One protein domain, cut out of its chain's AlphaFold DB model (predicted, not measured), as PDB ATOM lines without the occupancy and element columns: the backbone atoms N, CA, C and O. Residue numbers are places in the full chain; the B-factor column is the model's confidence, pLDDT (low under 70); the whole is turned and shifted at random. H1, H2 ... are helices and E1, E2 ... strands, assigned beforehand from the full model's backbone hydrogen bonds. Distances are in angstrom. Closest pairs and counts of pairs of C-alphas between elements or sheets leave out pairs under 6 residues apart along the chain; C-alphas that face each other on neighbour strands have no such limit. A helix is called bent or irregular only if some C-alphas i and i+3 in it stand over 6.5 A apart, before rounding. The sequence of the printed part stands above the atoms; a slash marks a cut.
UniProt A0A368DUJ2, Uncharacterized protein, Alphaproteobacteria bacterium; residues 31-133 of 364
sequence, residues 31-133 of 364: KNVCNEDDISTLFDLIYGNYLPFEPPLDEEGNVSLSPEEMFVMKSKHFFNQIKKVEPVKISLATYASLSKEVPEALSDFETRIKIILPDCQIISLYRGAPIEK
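This is residues 31 to 133 of the 364 residues of an uncharacterized protein of Alphaproteobacteria bacterium (UniProt A0A368DUJ2). A small sheet of three strands, E1, E2 and E3, has H3 standing up from it and H1 grazing it, while H4, near the centre of the whole, sits between the sheet and the longest helix, H2. The long stretch of residues 47 to 66 loops out past H2 to one end of the longest axis, and the first residues, from Lys 31, lie at the other end. The printed part has 103 residues, with four named helices and three named strands in the order H1 H2 E1 H3 H4 E2 E3, and its class is mixed, helices and strands. The sheet runs E1 E2 E3 and is mixed, E1 and E2 parallel, E2 and E3 antiparallel. The whole is only just loose, close to compact, with a radius of gyration of the C-alphas of 15.4 A, and spans 58 by 29 by 25 A.

H1, residues 39 to 46, only grazes the sheet of E1, residues 88 to 91, E2, residues 113 to 116, and E3, residues 122 to 126; its closest C-alphas to E1 are those of Leu 42 and Val 88, 6.2 A apart. H2, residues 67 to 82, is not on the sheet but touches H4, residues 107 to 112, at a steep tilt of 47 degrees, the same way; the closest C-alphas are those of Phe 78 and Asp 108, 6.1 A apart. H3, residues 92 to 101, is over E1 at a height over the sheet of 9.2 A and stands up from the sheet at 50 degrees. H4 stands at the sheet's level; its closest C-alphas to E3 are those of Glu 110 and Leu 125, 5.7 A apart. E1, H3, H4 and E2 form a strand-helix-strand unit, two parallel neighbour strands with helices between, and its crossover is right-handed. Between E1 and E2, N 114 and O 88 are 2.8 A apart, within hydrogen-bond range. E2 and E3 are a hairpin, with N 115 and O 123 at 2.9 A, also within range. In H1 and H3 every O i to N i+4 pair is within hydrogen-bond range; H2 has 11 of 12, and H4 has 0 of 2, beside 1 of 3 O i to N i+3 pairs.

H1 begins at C-alpha 39, (154.219, 146.649, 92.289). H2 is 22.3 A long, H3 14.3 A and E3 13.8 A. H4 is irregular: C-alphas 108 and 111 are 7.9 A apart. E3 ends at C-alpha 126, (169.205, 135.507, 102.044).

The C-alphas of Lys 31 and Glu 59, the two farthest apart, are 57.6 A apart. The printed part has no cut. H1 to H2 is a long link of 20 residues. Confidence is under 70 at residues 31 to 32.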
ATOM      1  N   LYS A  31     156.190 161.174 107.032       46.69
ATOM      2  CA  LYS A  31     156.485 159.978 106.235       46.69
ATOM      3  C   LYS A  31     157.527 160.374 105.201       46.69
ATOM      4  O   LYS A  31     157.204 161.072 104.239       46.69
ATOM      5  N   ASN A  32     158.768 159.941 105.397       57.91
ATOM      6  CA  ASN A  32     159.735 159.922 104.312       57.91
ATOM      7  C   ASN A  32     159.121 159.088 103.183       57.91
ATOM      8  O   ASN A  32     158.874 157.895 103.346       57.91
ATOM      9  N   VAL A  33     158.794 159.731 102.062       78.44
ATOM     10  CA  VAL A  33     158.345 159.019 100.865       78.44
ATOM     11  C   VAL A  33     159.579 158.326 100.306       78.44
ATOM     12  O   VAL A  33     160.436 158.962  99.693       78.44
ATOM     13  N   CYS A  34     159.716 157.037 100.602       88.81
ATOM     14  CA  CYS A  34     160.806 156.234 100.078       88.81
ATOM     15  C   CYS A  34     160.551 155.916  98.600       88.81
ATOM     16  O   CYS A  34     159.413 155.711  98.181       88.81
ATOM     17  N   ASN A  35     161.620 155.853  97.806       89.75
ATOM     18  CA  ASN A  35     161.524 155.492  96.393       89.75
ATOM     19  C   ASN A  35     161.358 153.972  96.250       89.75
ATOM     20  O   ASN A  35     162.352 153.245  96.184       89.75
ATOM     21  N   GLU A  36     160.106 153.521  96.243       91.38
ATOM     22  CA  GLU A  36     159.689 152.149  95.931       91.38
ATOM     23  C   GLU A  36     159.452 151.988  94.424       91.38
ATOM     24  O   GLU A  36     159.037 152.935  93.751       91.38
ATOM     25  N   ASP A  37     159.712 150.792  93.896       94.19
ATOM     26  CA  ASP A  37     159.321 150.458  92.527       94.19
ATOM     27  C   ASP A  37     157.818 150.140  92.474       94.19
ATOM     28  O   ASP A  37     157.225 149.704  93.466       94.19
ATOM     29  N   ASP A  38     157.188 150.335  91.310       91.19
ATOM     30  CA  ASP A  38     155.783 149.955  91.128       91.19
ATOM     31  C   ASP A  38     155.614 148.445  91.339       91.19
ATOM     32  O   ASP A  38     156.437 147.644  90.878       91.19
ATOM     33  N   ILE A  39     154.526 148.052  92.003       89.75
ATOM     34  CA  ILE A  39     154.219 146.649  92.289       89.75
ATOM     35  C   ILE A  39     154.135 145.797  91.012       89.75
ATOM     36  O   ILE A  39     154.426 144.602  91.060       89.75
ATOM     37  N   SER A  40     153.812 146.392  89.856       92.06
ATOM     38  CA  SER A  40     153.855 145.716  88.558       92.06
ATOM     39  C   SER A  40     155.238 145.139  88.265       92.06
ATOM     40  O   SER A  40     155.337 144.021  87.778       92.06
ATOM     41  N   THR A  41     156.304 145.845  88.646       93.25
ATOM     42  CA  THR A  41     157.694 145.408  88.453       93.25
ATOM     43  C   THR A  41     158.002 144.156  89.276       93.25
ATOM     44  O   THR A  41     158.707 143.257  88.816       93.25
ATOM     45  N   LEU A  42     157.440 144.057  90.487       93.19
ATOM     46  CA  LEU A  42     157.539 142.845  91.299       93.19
ATOM     47  C   LEU A  42     156.787 141.685  90.637       93.19
ATOM     48  O   LEU A  42     157.300 140.568  90.591       93.19
ATOM     49  N   PHE A  43     155.585 141.931  90.118       91.31
ATOM     50  CA  PHE A  43     154.816 140.890  89.438       91.31
ATOM     51  C   PHE A  43     155.478 140.422  88.143       91.31
ATOM     52  O   PHE A  43     155.501 139.220  87.898       91.31
ATOM     53  N   ASP A  44     156.085 141.321  87.373       92.88
ATOM     54  CA  ASP A  44     156.869 140.966  86.189       92.88
ATOM     55  C   ASP A  44     158.077 140.092  86.564       92.88
ATOM     56  O   ASP A  44     158.396 139.131  85.860       92.88
ATOM     57  N   LEU A  45     158.713 140.365  87.712       93.12
ATOM     58  CA  LEU A  45     159.774 139.516  88.251       93.12
ATOM     59  C   LEU A  45     159.250 138.135  88.669       93.12
ATOM     60  O   LEU A  45     159.919 137.151  88.387       93.12
ATOM     61  N   ILE A  46     158.093 138.026  89.323       90.94
ATOM     62  CA  ILE A  46     157.584 136.743  89.847       90.94
ATOM     63  C   ILE A  46     156.974 135.873  88.741       90.94
ATOM     64  O   ILE A  46     157.204 134.666  88.697       90.94
ATOM     65  N   TYR A  47     156.205 136.480  87.838       89.25
ATOM     66  CA  TYR A  47     155.457 135.791  86.781       89.25
ATOM     67  C   TYR A  47     156.186 135.771  85.432       89.25
ATOM     68  O   TYR A  47     155.589 135.444  84.403       89.25
ATOM     69  N   GLY A  48     157.477 136.105  85.430       87.62
ATOM     70  CA  GLY A  48     158.339 135.941  84.270       87.62
ATOM     71  C   GLY A  48     158.368 134.494  83.762       87.62
ATOM     72  O   GLY A  48     158.064 133.535  84.472       87.62
ATOM     73  N   ASN A  49     158.740 134.326  82.494       91.00
ATOM     74  CA  ASN A  49     158.821 133.006  81.877       91.00
ATOM     75  C   ASN A  49     160.120 132.295  82.298       91.00
ATOM     76  O   ASN A  49     161.150 132.431  81.633       91.00
ATOM     77  N   TYR A  50     160.071 131.574  83.420       92.00
ATOM     78  CA  TYR A  50     161.204 130.834  83.977       92.00
ATOM     79  C   TYR A  50     161.071 129.332  83.752       92.00
ATOM     80  O   TYR A  50     159.990 128.756  83.849       92.00
ATOM     81  N   LEU A  51     162.208 128.680  83.531       93.31
ATOM     82  CA  LEU A  51     162.304 127.232  83.599       93.31
ATOM     83  C   LEU A  51     162.058 126.786  85.048       93.31
ATOM     84  O   LEU A  51     162.713 127.322  85.956       93.31
ATOM     85  N   PRO A  52     161.162 125.811  85.285       90.44
ATOM     86  CA  PRO A  52     160.949 125.260  86.616       90.44
ATOM     87  C   PRO A  52     162.229 124.589  87.125       90.44
ATOM     88  O   PRO A  52     163.069 124.138  86.345       90.44
ATOM     89  N   PHE A  53     162.401 124.561  88.443       91.00
ATOM     90  CA  PHE A  53     163.490 123.811  89.062       91.00
ATOM     91  C   PHE A  53     163.084 122.344  89.208       91.00
ATOM     92  O   PHE A  53     162.079 122.046  89.851       91.00
ATOM     93  N   GLU A  54     163.890 121.444  88.654       90.75
ATOM     94  CA  GLU A  54     163.721 119.999  88.807       90.75
ATOM     95  C   GLU A  54     164.768 119.476  89.804       90.75
ATOM     96  O   GLU A  54     165.971 119.603  89.545       90.75
ATOM     97  N   PRO A  55     164.355 118.936  90.967       89.75
ATOM     98  CA  PRO A  55     165.297 118.384  91.928       89.75
ATOM     99  C   PRO A  55     165.917 117.094  91.368       89.75
ATOM    100  O   PRO A  55     165.207 116.289  90.764       89.75
ATOM    101  N   PRO A  56     167.222 116.858  91.575       88.94
ATOM    102  CA  PRO A  56     167.837 115.603  91.171       88.94
ATOM    103  C   PRO A  56     167.264 114.449  92.000       88.94
ATOM    104  O   PRO A  56     167.113 114.557  93.221       88.94
ATOM    105  N   LEU A  57     166.960 113.351  91.312       91.44
ATOM    106  CA  LEU A  57     166.387 112.148  91.902       91.44
ATOM    107  C   LEU A  57     167.429 111.021  91.943       91.44
ATOM    108  O   LEU A  57     168.332 110.989  91.105       91.44
ATOM    109  N   ASP A  58     167.328 110.138  92.933       88.88
ATOM    110  CA  ASP A  58     168.057 108.867  92.985       88.88
ATOM    111  C   ASP A  58     167.412 107.806  92.070       88.88
ATOM    112  O   ASP A  58     166.436 108.079  91.363       88.88
ATOM    113  N   GLU A  59     167.987 106.598  92.033       87.62
ATOM    114  CA  GLU A  59     167.496 105.496  91.189       87.62
ATOM    115  C   GLU A  59     166.083 105.036  91.595       87.62
ATOM    116  O   GLU A  59     165.330 104.514  90.770       87.62
ATOM    117  N   GLU A  60     165.694 105.289  92.844       85.94
ATOM    118  CA  GLU A  60     164.381 105.013  93.416       85.94
ATOM    119  C   GLU A  60     163.371 106.163  93.221       85.94
ATOM    120  O   GLU A  60     162.202 106.026  93.591       85.94
ATOM    121  N   GLY A  61     163.789 107.280  92.616       84.94
ATOM    122  CA  GLY A  61     162.945 108.444  92.341       84.94
ATOM    123  C   GLY A  61     162.752 109.401  93.523       84.94
ATOM    124  O   GLY A  61     161.896 110.285  93.448       84.94
ATOM    125  N   ASN A  62     163.519 109.261  94.605       87.75
ATOM    126  CA  ASN A  62     163.526 110.186  95.740       87.75
ATOM    127  C   ASN A  62     164.533 111.315  95.519       87.75
ATOM    128  O   ASN A  62     165.503 111.174  94.783       87.75
ATOM    129  N   VAL A  63     164.330 112.455  96.183       87.62
ATOM    130  CA  VAL A  63     165.274 113.574  96.084       87.62
ATOM    131  C   VAL A  63     166.611 113.189  96.714       87.62
ATOM    132  O   VAL A  63     166.677 112.890  97.904       87.62
ATOM    133  N   SER A  64     167.675 113.235  95.915       85.44
ATOM    134  CA  SER A  64     168.998 112.715  96.288       85.44
ATOM    135  C   SER A  64     169.857 113.685  97.105       85.44
ATOM    136  O   SER A  64     170.916 113.307  97.604       85.44
ATOM    137  N   LEU A  65     169.418 114.938  97.251       88.12
ATOM    138  CA  LEU A  65     170.157 115.999  97.935       88.12
ATOM    139  C   LEU A  65     169.597 116.314  99.317       88.12
ATOM    140  O   LEU A  65     168.386 116.278  99.542       88.12
ATOM    141  N   SER A  66     170.484 116.743 100.215       90.25
ATOM    142  CA  SER A  66     170.064 117.341 101.481       90.25
ATOM    143  C   SER A  66     169.277 118.646 101.254       90.25
ATOM    144  O   SER A  66     169.453 119.308 100.226       90.25
ATOM    145  N   PRO A  67     168.436 119.083 102.214       87.69
ATOM    146  CA  PRO A  67     167.708 120.352 102.113       87.69
ATOM    147  C   PRO A  67     168.615 121.562 101.831       87.69
ATOM    148  O   PRO A  67     168.276 122.431 101.028       87.69
ATOM    149  N   GLU A  68     169.801 121.597 102.441       87.06
ATOM    150  CA  GLU A  68     170.813 122.631 102.220       87.06
ATOM    151  C   GLU A  68     171.310 122.671 100.772       87.06
ATOM    152  O   GLU A  68     171.366 123.744 100.163       87.06
ATOM    153  N   GLU A  69     171.673 121.515 100.221       89.81
ATOM    154  CA  GLU A  69     172.163 121.393  98.846       89.81
ATOM    155  C   GLU A  69     171.056 121.710  97.842       89.81
ATOM    156  O   GLU A  69     171.287 122.433  96.869       89.81
ATOM    157  N   MET A  70     169.835 121.251  98.127       89.75
ATOM    158  CA  MET A  70     168.647 121.547  97.336       89.75
ATOM    159  C   MET A  70     168.391 123.052  97.268       89.75
ATOM    160  O   MET A  70     168.196 123.593  96.179       89.75
ATOM    161  N   PHE A  71     168.477 123.753  98.403       87.94
ATOM    162  CA  PHE A  71     168.351 125.207  98.444       87.94
ATOM    163  C   PHE A  71     169.408 125.896  97.575       87.94
ATOM    164  O   PHE A  71     169.082 126.805  96.811       87.94
ATOM    165  N   VAL A  72     170.677 125.486  97.680       88.62
ATOM    166  CA  VAL A  72     171.773 126.100  96.914       88.62
ATOM    167  C   VAL A  72     171.575 125.877  95.415       88.62
ATOM    168  O   VAL A  72     171.741 126.816  94.633       88.62
ATOM    169  N   MET A  73     171.182 124.668  95.006       91.50
ATOM    170  CA  MET A  73     170.909 124.367  93.600       91.50
ATOM    171  C   MET A  73     169.701 125.139  93.072       91.50
ATOM    172  O   MET A  73     169.826 125.778  92.026       91.50
ATOM    173  N   LYS A  74     168.584 125.161  93.808       91.00
ATOM    174  CA  LYS A  74     167.382 125.930  93.448       91.00
ATOM    175  C   LYS A  74     167.692 127.424  93.334       91.00
ATOM    176  O   LYS A  74     167.391 128.049  92.319       91.00
ATOM    177  N   SER A  75     168.402 127.980  94.314       89.50
ATOM    178  CA  SER A  75     168.812 129.389  94.314       89.50
ATOM    179  C   SER A  75     169.697 129.723  93.116       89.50
ATOM    180  O   SER A  75     169.486 130.730  92.446       89.50
ATOM    181  N   LYS A  76     170.680 128.868  92.801       91.38
ATOM    182  CA  LYS A  76     171.559 129.053  91.638       91.38
ATOM    183  C   LYS A  76     170.786 128.951  90.322       91.38
ATOM    184  O   LYS A  76     171.078 129.712  89.397       91.38
ATOM    185  N   HIS A  77     169.823 128.034  90.238       94.50
ATOM    186  CA  HIS A  77     168.942 127.865  89.082       94.50
ATOM    187  C   HIS A  77     168.171 129.147  88.781       94.50
ATOM    188  O   HIS A  77     168.333 129.705  87.696       94.50
ATOM    189  N   PHE A  78     167.416 129.677  89.747       93.25
ATOM    190  CA  PHE A  78     166.661 130.916  89.543       93.25
ATOM    191  C   PHE A  78     167.569 132.133  89.372       93.25
ATOM    192  O   PHE A  78     167.367 132.906  88.436       93.25
ATOM    193  N   PHE A  79     168.643 132.257  90.163       92.94
ATOM    194  CA  PHE A  79     169.619 133.339  90.016       92.94
ATOM    195  C   PHE A  79     170.162 133.437  88.586       92.94
ATOM    196  O   PHE A  79     170.228 134.526  88.022       92.94
ATOM    197  N   ASN A  80     170.519 132.312  87.959       94.25
ATOM    198  CA  ASN A  80     171.039 132.318  86.593       94.25
ATOM    199  C   ASN A  80     170.041 132.861  85.564       94.25
ATOM    200  O   ASN A  80     170.481 133.449  84.570       94.25
ATOM    201  N   GLN A  81     168.741 132.688  85.813       94.94
ATOM    202  CA  GLN A  81     167.660 133.176  84.959       94.94
ATOM    203  C   GLN A  81     167.388 134.670  85.184       94.94
ATOM    204  O   GLN A  81     167.226 135.413  84.220       94.94
ATOM    205  N   ILE A  82     167.445 135.142  86.435       94.12
ATOM    206  CA  ILE A  82     167.126 136.536  86.801       94.12
ATOM    207  C   ILE A  82     168.354 137.449  86.946       94.12
ATOM    208  O   ILE A  82     168.230 138.637  87.243       94.12
ATOM    209  N   LYS A  83     169.576 136.949  86.712       93.31
ATOM    210  CA  LYS A  83     170.812 137.731  86.926       93.31
ATOM    211  C   LYS A  83     170.922 139.002  86.079       93.31
ATOM    212  O   LYS A  83     171.736 139.855  86.416       93.31
ATOM    213  N   LYS A  84     170.166 139.140  84.989       91.88
ATOM    214  CA  LYS A  84     170.151 140.358  84.158       91.88
ATOM    215  C   LYS A  84     168.993 141.307  84.481       91.88
ATOM    216  O   LYS A  84     168.996 142.417  83.971       91.88
ATOM    217  N   VAL A  85     168.029 140.869  85.291       92.44
ATOM    218  CA  VAL A  85     166.893 141.692  85.720       92.44
ATOM    219  C   VAL A  85     167.382 142.688  86.766       92.44
ATOM    220  O   VAL A  85     168.219 142.342  87.609       92.44
ATOM    221  N   GLU A  86     166.901 143.927  86.691       91.94
ATOM    222  CA  GLU A  86     167.212 144.939  87.697       91.94
ATOM    223  C   GLU A  86     166.590 144.562  89.050       91.94
ATOM    224  O   GLU A  86     165.511 143.967  89.088       91.94
ATOM    225  N   PRO A  87     167.263 144.841  90.181       94.31
ATOM    226  CA  PRO A  87     166.679 144.581  91.487       94.31
ATOM    227  C   PRO A  87     165.426 145.432  91.720       94.31
ATOM    228  O   PRO A  87     165.482 146.646  91.559       94.31
ATOM    229  N   VAL A  88     164.356 144.792  92.180       96.06
ATOM    230  CA  VAL A  88     163.081 145.421  92.528       96.06
ATOM    231  C   VAL A  88     163.083 145.791  94.005       96.06
ATOM    232  O   VAL A  88     163.404 144.965  94.866       96.06
ATOM    233  N   LYS A  89     162.718 147.030  94.312       97.12
ATOM    234  CA  LYS A  89     162.644 147.579  95.663       97.12
ATOM    235  C   LYS A  89     161.198 147.660  96.124       97.12
ATOM    236  O   LYS A  89     160.391 148.367  95.531       97.12
ATOM    237  N   ILE A  90     160.897 146.986  97.226       95.88
ATOM    238  CA  ILE A  90     159.566 146.969  97.840       95.88
ATOM    239  C   ILE A  90     159.668 147.306  99.321       95.88
ATOM    240  O   ILE A  90     160.656 146.958  99.969       95.88
ATOM    241  N   SER A  91     158.655 147.951  99.893       96.56
ATOM    242  CA  SER A  91     158.611 148.166 101.343       96.56
ATOM    243  C   SER A  91     158.525 146.868 102.145       96.56
ATOM    244  O   SER A  91     157.989 145.845 101.704       96.56
ATOM    245  N   LEU A  92     158.992 146.940 103.394       96.56
ATOM    246  CA  LEU A  92     158.790 145.898 104.398       96.56
ATOM    247  C   LEU A  92     157.306 145.544 104.565       96.56
ATOM    248  O   LEU A  92     156.982 144.373 104.731       96.56
ATOM    249  N   ALA A  93     156.407 146.529 104.492       94.69
ATOM    250  CA  ALA A  93     154.967 146.303 104.583       94.69
ATOM    251  C   ALA A  93     154.452 145.424 103.431       94.69
ATOM    252  O   ALA A  93     153.764 144.433 103.677       94.69
ATOM    253  N   THR A  94     154.843 145.729 102.190       93.75
ATOM    254  CA  THR A  94     154.505 144.917 101.010       93.75
ATOM    255  C   THR A  94     155.063 143.502 101.131       93.75
ATOM    256  O   THR A  94     154.327 142.528 100.964       93.75
ATOM    257  N   TYR A  95     156.341 143.368 101.496       94.56
ATOM    258  CA  TYR A  95     156.966 142.061 101.716       94.56
ATOM    259  C   TYR A  95     156.249 141.245 102.799       94.56
ATOM    260  O   TYR A  95     156.005 140.050 102.620       94.56
ATOM    261  N   ALA A  96     155.877 141.890 103.905       94.56
ATOM    262  CA  ALA A  96     155.162 141.276 105.014       94.56
ATOM    263  C   ALA A  96     153.752 140.822 104.625       94.56
ATOM    264  O   ALA A  96     153.357 139.716 104.988       94.56
ATOM    265  N   SER A  97     153.025 141.623 103.844       93.25
ATOM    266  CA  SER A  97     151.705 141.249 103.330       93.25
ATOM    267  C   SER A  97     151.785 140.012 102.434       93.25
ATOM    268  O   SER A  97     151.091 139.029 102.678       93.25
ATOM    269  N   LEU A  98     152.688 140.021 101.446       91.31
ATOM    270  CA  LEU A  98     152.846 138.912 100.498       91.31
ATOM    271  C   LEU A  98     153.294 137.623 101.193       91.31
ATOM    272  O   LEU A  98     152.719 136.563 100.965       91.31
ATOM    273  N   SER A  99     154.278 137.718 102.089       90.06
ATOM    274  CA  SER A  99     154.810 136.560 102.817       90.06
ATOM    275  C   SER A  99     153.804 135.957 103.802       90.06
ATOM    276  O   SER A  99     153.873 134.767 104.101       90.06
ATOM    277  N   LYS A 100     152.871 136.769 104.319       89.94
ATOM    278  CA  LYS A 100     151.787 136.310 105.195       89.94
ATOM    279  C   LYS A 100     150.726 135.526 104.423       89.94
ATOM    280  O   LYS A 100     150.196 134.554 104.955       89.94
ATOM    281  N   GLU A 101     150.401 135.962 103.208       87.81
ATOM    282  CA  GLU A 101     149.402 135.312 102.357       87.81
ATOM    283  C   GLU A 101     149.946 134.050 101.689       87.81
ATOM    284  O   GLU A 101     149.277 133.016 101.685       87.81
ATOM    285  N   VAL A 102     151.167 134.124 101.151       86.06
ATOM    286  CA  VAL A 102     151.822 133.017 100.451       86.06
ATOM    287  C   VAL A 102     153.258 132.877 100.965       86.06
ATOM    288  O   VAL A 102     154.177 133.521 100.447       86.06
ATOM    289  N   PRO A 103     153.476 132.035 101.993       82.38
ATOM    290  CA  PRO A 103     154.812 131.749 102.497       82.38
ATOM    291  C   PRO A 103     155.744 131.297 101.370       82.38
ATOM    292  O   PRO A 103     155.338 130.554 100.480       82.38
ATOM    293  N   GLU A 104     156.994 131.759 101.410       80.69
ATOM    294  CA  GLU A 104     158.059 131.410 100.453       80.69
ATOM    295  C   GLU A 104     157.845 131.865  98.996       80.69
ATOM    296  O   GLU A 104     158.729 131.634  98.171       80.69
ATOM    297  N   ALA A 105     156.759 132.582  98.671       80.75
ATOM    298  CA  ALA A 105     156.471 133.052  97.307       80.75
ATOM    299  C   ALA A 105     157.605 133.872  96.674       80.75
ATOM    300  O   ALA A 105     157.768 133.895  95.456       80.75
ATOM    301  N   LEU A 106     158.387 134.555  97.510       89.12
ATOM    302  CA  LEU A 106     159.477 135.426  97.084       89.12
ATOM    303  C   LEU A 106     160.855 134.755  97.164       89.12
ATOM    304  O   LEU A 106     161.829 135.348  96.704       89.12
ATOM    305  N   SER A 107     160.943 133.535  97.710       88.25
ATOM    306  CA  SER A 107     162.212 132.858  98.033       88.25
ATOM    307  C   SER A 107     163.129 132.692  96.818       88.25
ATOM    308  O   SER A 107     164.327 132.970  96.887       88.25
ATOM    309  N   ASP A 108     162.552 132.333  95.671       90.12
ATOM    310  CA  ASP A 108     163.278 132.104  94.417       90.12
ATOM    311  C   ASP A 108     163.830 133.401  93.794       90.12
ATOM    312  O   ASP A 108     164.776 133.374  93.002       90.12
ATOM    313  N   PHE A 109     163.288 134.551  94.201       91.75
ATOM    314  CA  PHE A 109     163.601 135.869  93.649       91.75
ATOM    315  C   PHE A 109     164.347 136.782  94.628       91.75
ATOM    316  O   PHE A 109     164.710 137.899  94.258       91.75
ATOM    317  N   GLU A 110     164.652 136.315  95.846       90.62
ATOM    318  CA  GLU A 110     165.278 137.110  96.917       90.62
ATOM    319  C   GLU A 110     166.536 137.866  96.466       90.62
ATOM    320  O   GLU A 110     166.752 139.011  96.853       90.62
ATOM    321  N   THR A 111     167.347 137.272  95.584       90.88
ATOM    322  CA  THR A 111     168.584 137.900  95.073       90.88
ATOM    323  C   THR A 111     168.346 139.169  94.240       90.88
ATOM    324  O   THR A 111     169.274 139.964  94.029       90.88
ATOM    325  N   ARG A 112     167.114 139.365  93.760       94.25
ATOM    326  CA  ARG A 112     166.650 140.539  93.014       94.25
ATOM    327  C   ARG A 112     165.586 141.338  93.754       94.25
ATOM    328  O   ARG A 112     165.161 142.352  93.224       94.25
ATOM    329  N   ILE A 113     165.233 140.967  94.979       94.94
ATOM    330  CA  ILE A 113     164.335 141.751  95.826       94.94
ATOM    331  C   ILE A 113     165.165 142.533  96.845       94.94
ATOM    332  O   ILE A 113     166.067 142.008  97.500       94.94
ATOM    333  N   LYS A 114     164.859 143.819  96.973       96.44
ATOM    334  CA  LYS A 114     165.419 144.726  97.968       96.44
ATOM    335  C   LYS A 114     164.296 145.223  98.862       96.44
ATOM    336  O   LYS A 114     163.277 145.690  98.362       96.44
ATOM    337  N   ILE A 115     164.482 145.121 100.175       97.00
ATOM    338  CA  ILE A 115     163.469 145.549 101.140       97.00
ATOM    339  C   ILE A 115     163.804 146.952 101.621       97.00
ATOM    340  O   ILE A 115     164.897 147.189 102.134       97.00
ATOM    341  N   ILE A 116     162.855 147.864 101.455       97.31
ATOM    342  CA  ILE A 116     162.910 149.221 101.981       97.31
ATOM    343  C   ILE A 116     162.308 149.215 103.388       97.31
ATOM    344  O   ILE A 116     161.156 148.826 103.599       97.31
ATOM    345  N   LEU A 117     163.113 149.627 104.360       97.00
ATOM    346  CA  LEU A 117     162.716 149.804 105.751       97.00
ATOM    347  C   LEU A 117     161.985 151.144 105.952       97.00
ATOM    348  O   LEU A 117     162.048 152.004 105.073       97.00
ATOM    349  N   PRO A 118     161.287 151.352 107.088       96.00
ATOM    350  CA  PRO A 118     160.485 152.561 107.307       96.00
ATOM    351  C   PRO A 118     161.272 153.880 107.240       96.00
ATOM    352  O   PRO A 118     160.702 154.918 106.922       96.00
ATOM    353  N   ASP A 119     162.579 153.842 107.494       94.88
ATOM    354  CA  ASP A 119     163.506 154.975 107.390       94.88
ATOM    355  C   ASP A 119     164.216 155.061 106.024       94.88
ATOM    356  O   ASP A 119     165.246 155.719 105.877       94.88
ATOM    357  N   CYS A 120     163.671 154.384 105.014       95.56
ATOM    358  CA  CYS A 120     164.187 154.276 103.653       95.56
ATOM    359  C   CYS A 120     165.541 153.562 103.498       95.56
ATOM    360  O   CYS A 120     166.090 153.540 102.392       95.56
ATOM    361  N   GLN A 121     166.081 152.935 104.551       96.06
ATOM    362  CA  GLN A 121     167.238 152.053 104.394       96.06
ATOM    363  C   GLN A 121     166.867 150.830 103.553       96.06
ATOM    364  O   GLN A 121     165.782 150.266 103.685       96.06
ATOM    365  N   ILE A 122     167.788 150.402 102.690       95.94
ATOM    366  CA  ILE A 122     167.590 149.253 101.807       95.94
ATOM    367  C   ILE A 122     168.403 148.078 102.334       95.94
ATOM    368  O   ILE A 122     169.615 148.195 102.514       95.94
ATOM    369  N   ILE A 123     167.745 146.938 102.520       96.69
ATOM    370  CA  ILE A 123     168.375 145.681 102.925       96.69
ATOM    371  C   ILE A 123     168.147 144.583 101.883       96.69
ATOM    372  O   ILE A 123     167.239 144.640 101.048       96.69
ATOM    373  N   SER A 124     168.995 143.567 101.944       95.75
ATOM    374  CA  SER A 124     168.973 142.388 101.090       95.75
ATOM    375  C   SER A 124     168.558 141.171 101.903       95.75
ATOM    376  O   SER A 124     168.778 141.102 103.112       95.75
ATOM    377  N   LEU A 125     167.996 140.180 101.217       93.25
ATOM    378  CA  LEU A 125     167.590 138.923 101.828       93.25
ATOM    379  C   LEU A 125     168.504 137.778 101.407       93.25
ATOM    380  O   LEU A 125     169.018 137.742 100.287       93.25
ATOM    381  N   TYR A 126     168.684 136.835 102.325       89.06
ATOM    382  CA  TYR A 126     169.205 135.507 102.044       89.06
ATOM    383  C   TYR A 126     168.468 134.493 102.912       89.06
ATOM    384  O   TYR A 126     168.517 134.593 104.141       89.06
ATOM    385  N   ARG A 127     167.797 133.519 102.287       87.69
ATOM    386  CA  ARG A 127     166.952 132.526 102.979       87.69
ATOM    387  C   ARG A 127     165.855 133.196 103.809       87.69
ATOM    388  O   ARG A 127     165.655 132.871 104.979       87.69
ATOM    389  N   GLY A 128     165.208 134.202 103.232       88.94
ATOM    390  CA  GLY A 128     164.148 134.976 103.870       88.94
ATOM    391  C   GLY A 128     164.620 135.838 105.040       88.94
ATOM    392  O   GLY A 128     163.785 136.393 105.757       88.94
ATOM    393  N   ALA A 129     165.932 135.950 105.275       92.62
ATOM    394  CA  ALA A 129     166.503 136.695 106.387       92.62
ATOM    395  C   ALA A 129     167.294 137.923 105.911       92.62
ATOM    396  O   ALA A 129     168.129 137.797 105.013       92.62
ATOM    397  N   PRO A 130     167.090 139.094 106.543       95.81
ATOM    398  CA  PRO A 130     167.969 140.245 106.371       95.81
ATOM    399  C   PRO A 130     169.435 139.909 106.670       95.81
ATOM    400  O   PRO A 130     169.741 139.294 107.698       95.81
ATOM    401  N   ILE A 131     170.345 140.332 105.794       93.44
ATOM    402  CA  ILE A 131     171.779 140.009 105.906       93.44
ATOM    403  C   ILE A 131     172.539 141.118 106.638       93.44
ATOM    404  O   ILE A 131     173.477 140.859 107.401       93.44
ATOM    405  N   GLU A 132     172.147 142.363 106.394       93.81
ATOM    406  CA  GLU A 132     172.826 143.553 106.876       93.81
ATOM    407  C   GLU A 132     172.701 143.725 108.401       93.81
ATOM    408  O   GLU A 132     171.816 143.188 109.070       93.81
ATOM    409  N   LYS A 133     173.620 144.511 108.968       95.69
ATOM    410  CA  LYS A 133     173.409 145.184 110.252       95.69
ATOM    411  C   LYS A 133     173.164 146.649 109.946       95.69
ATOM    412  O   LYS A 133     173.937 147.233 109.190       95.69
TER     413      LYS A 133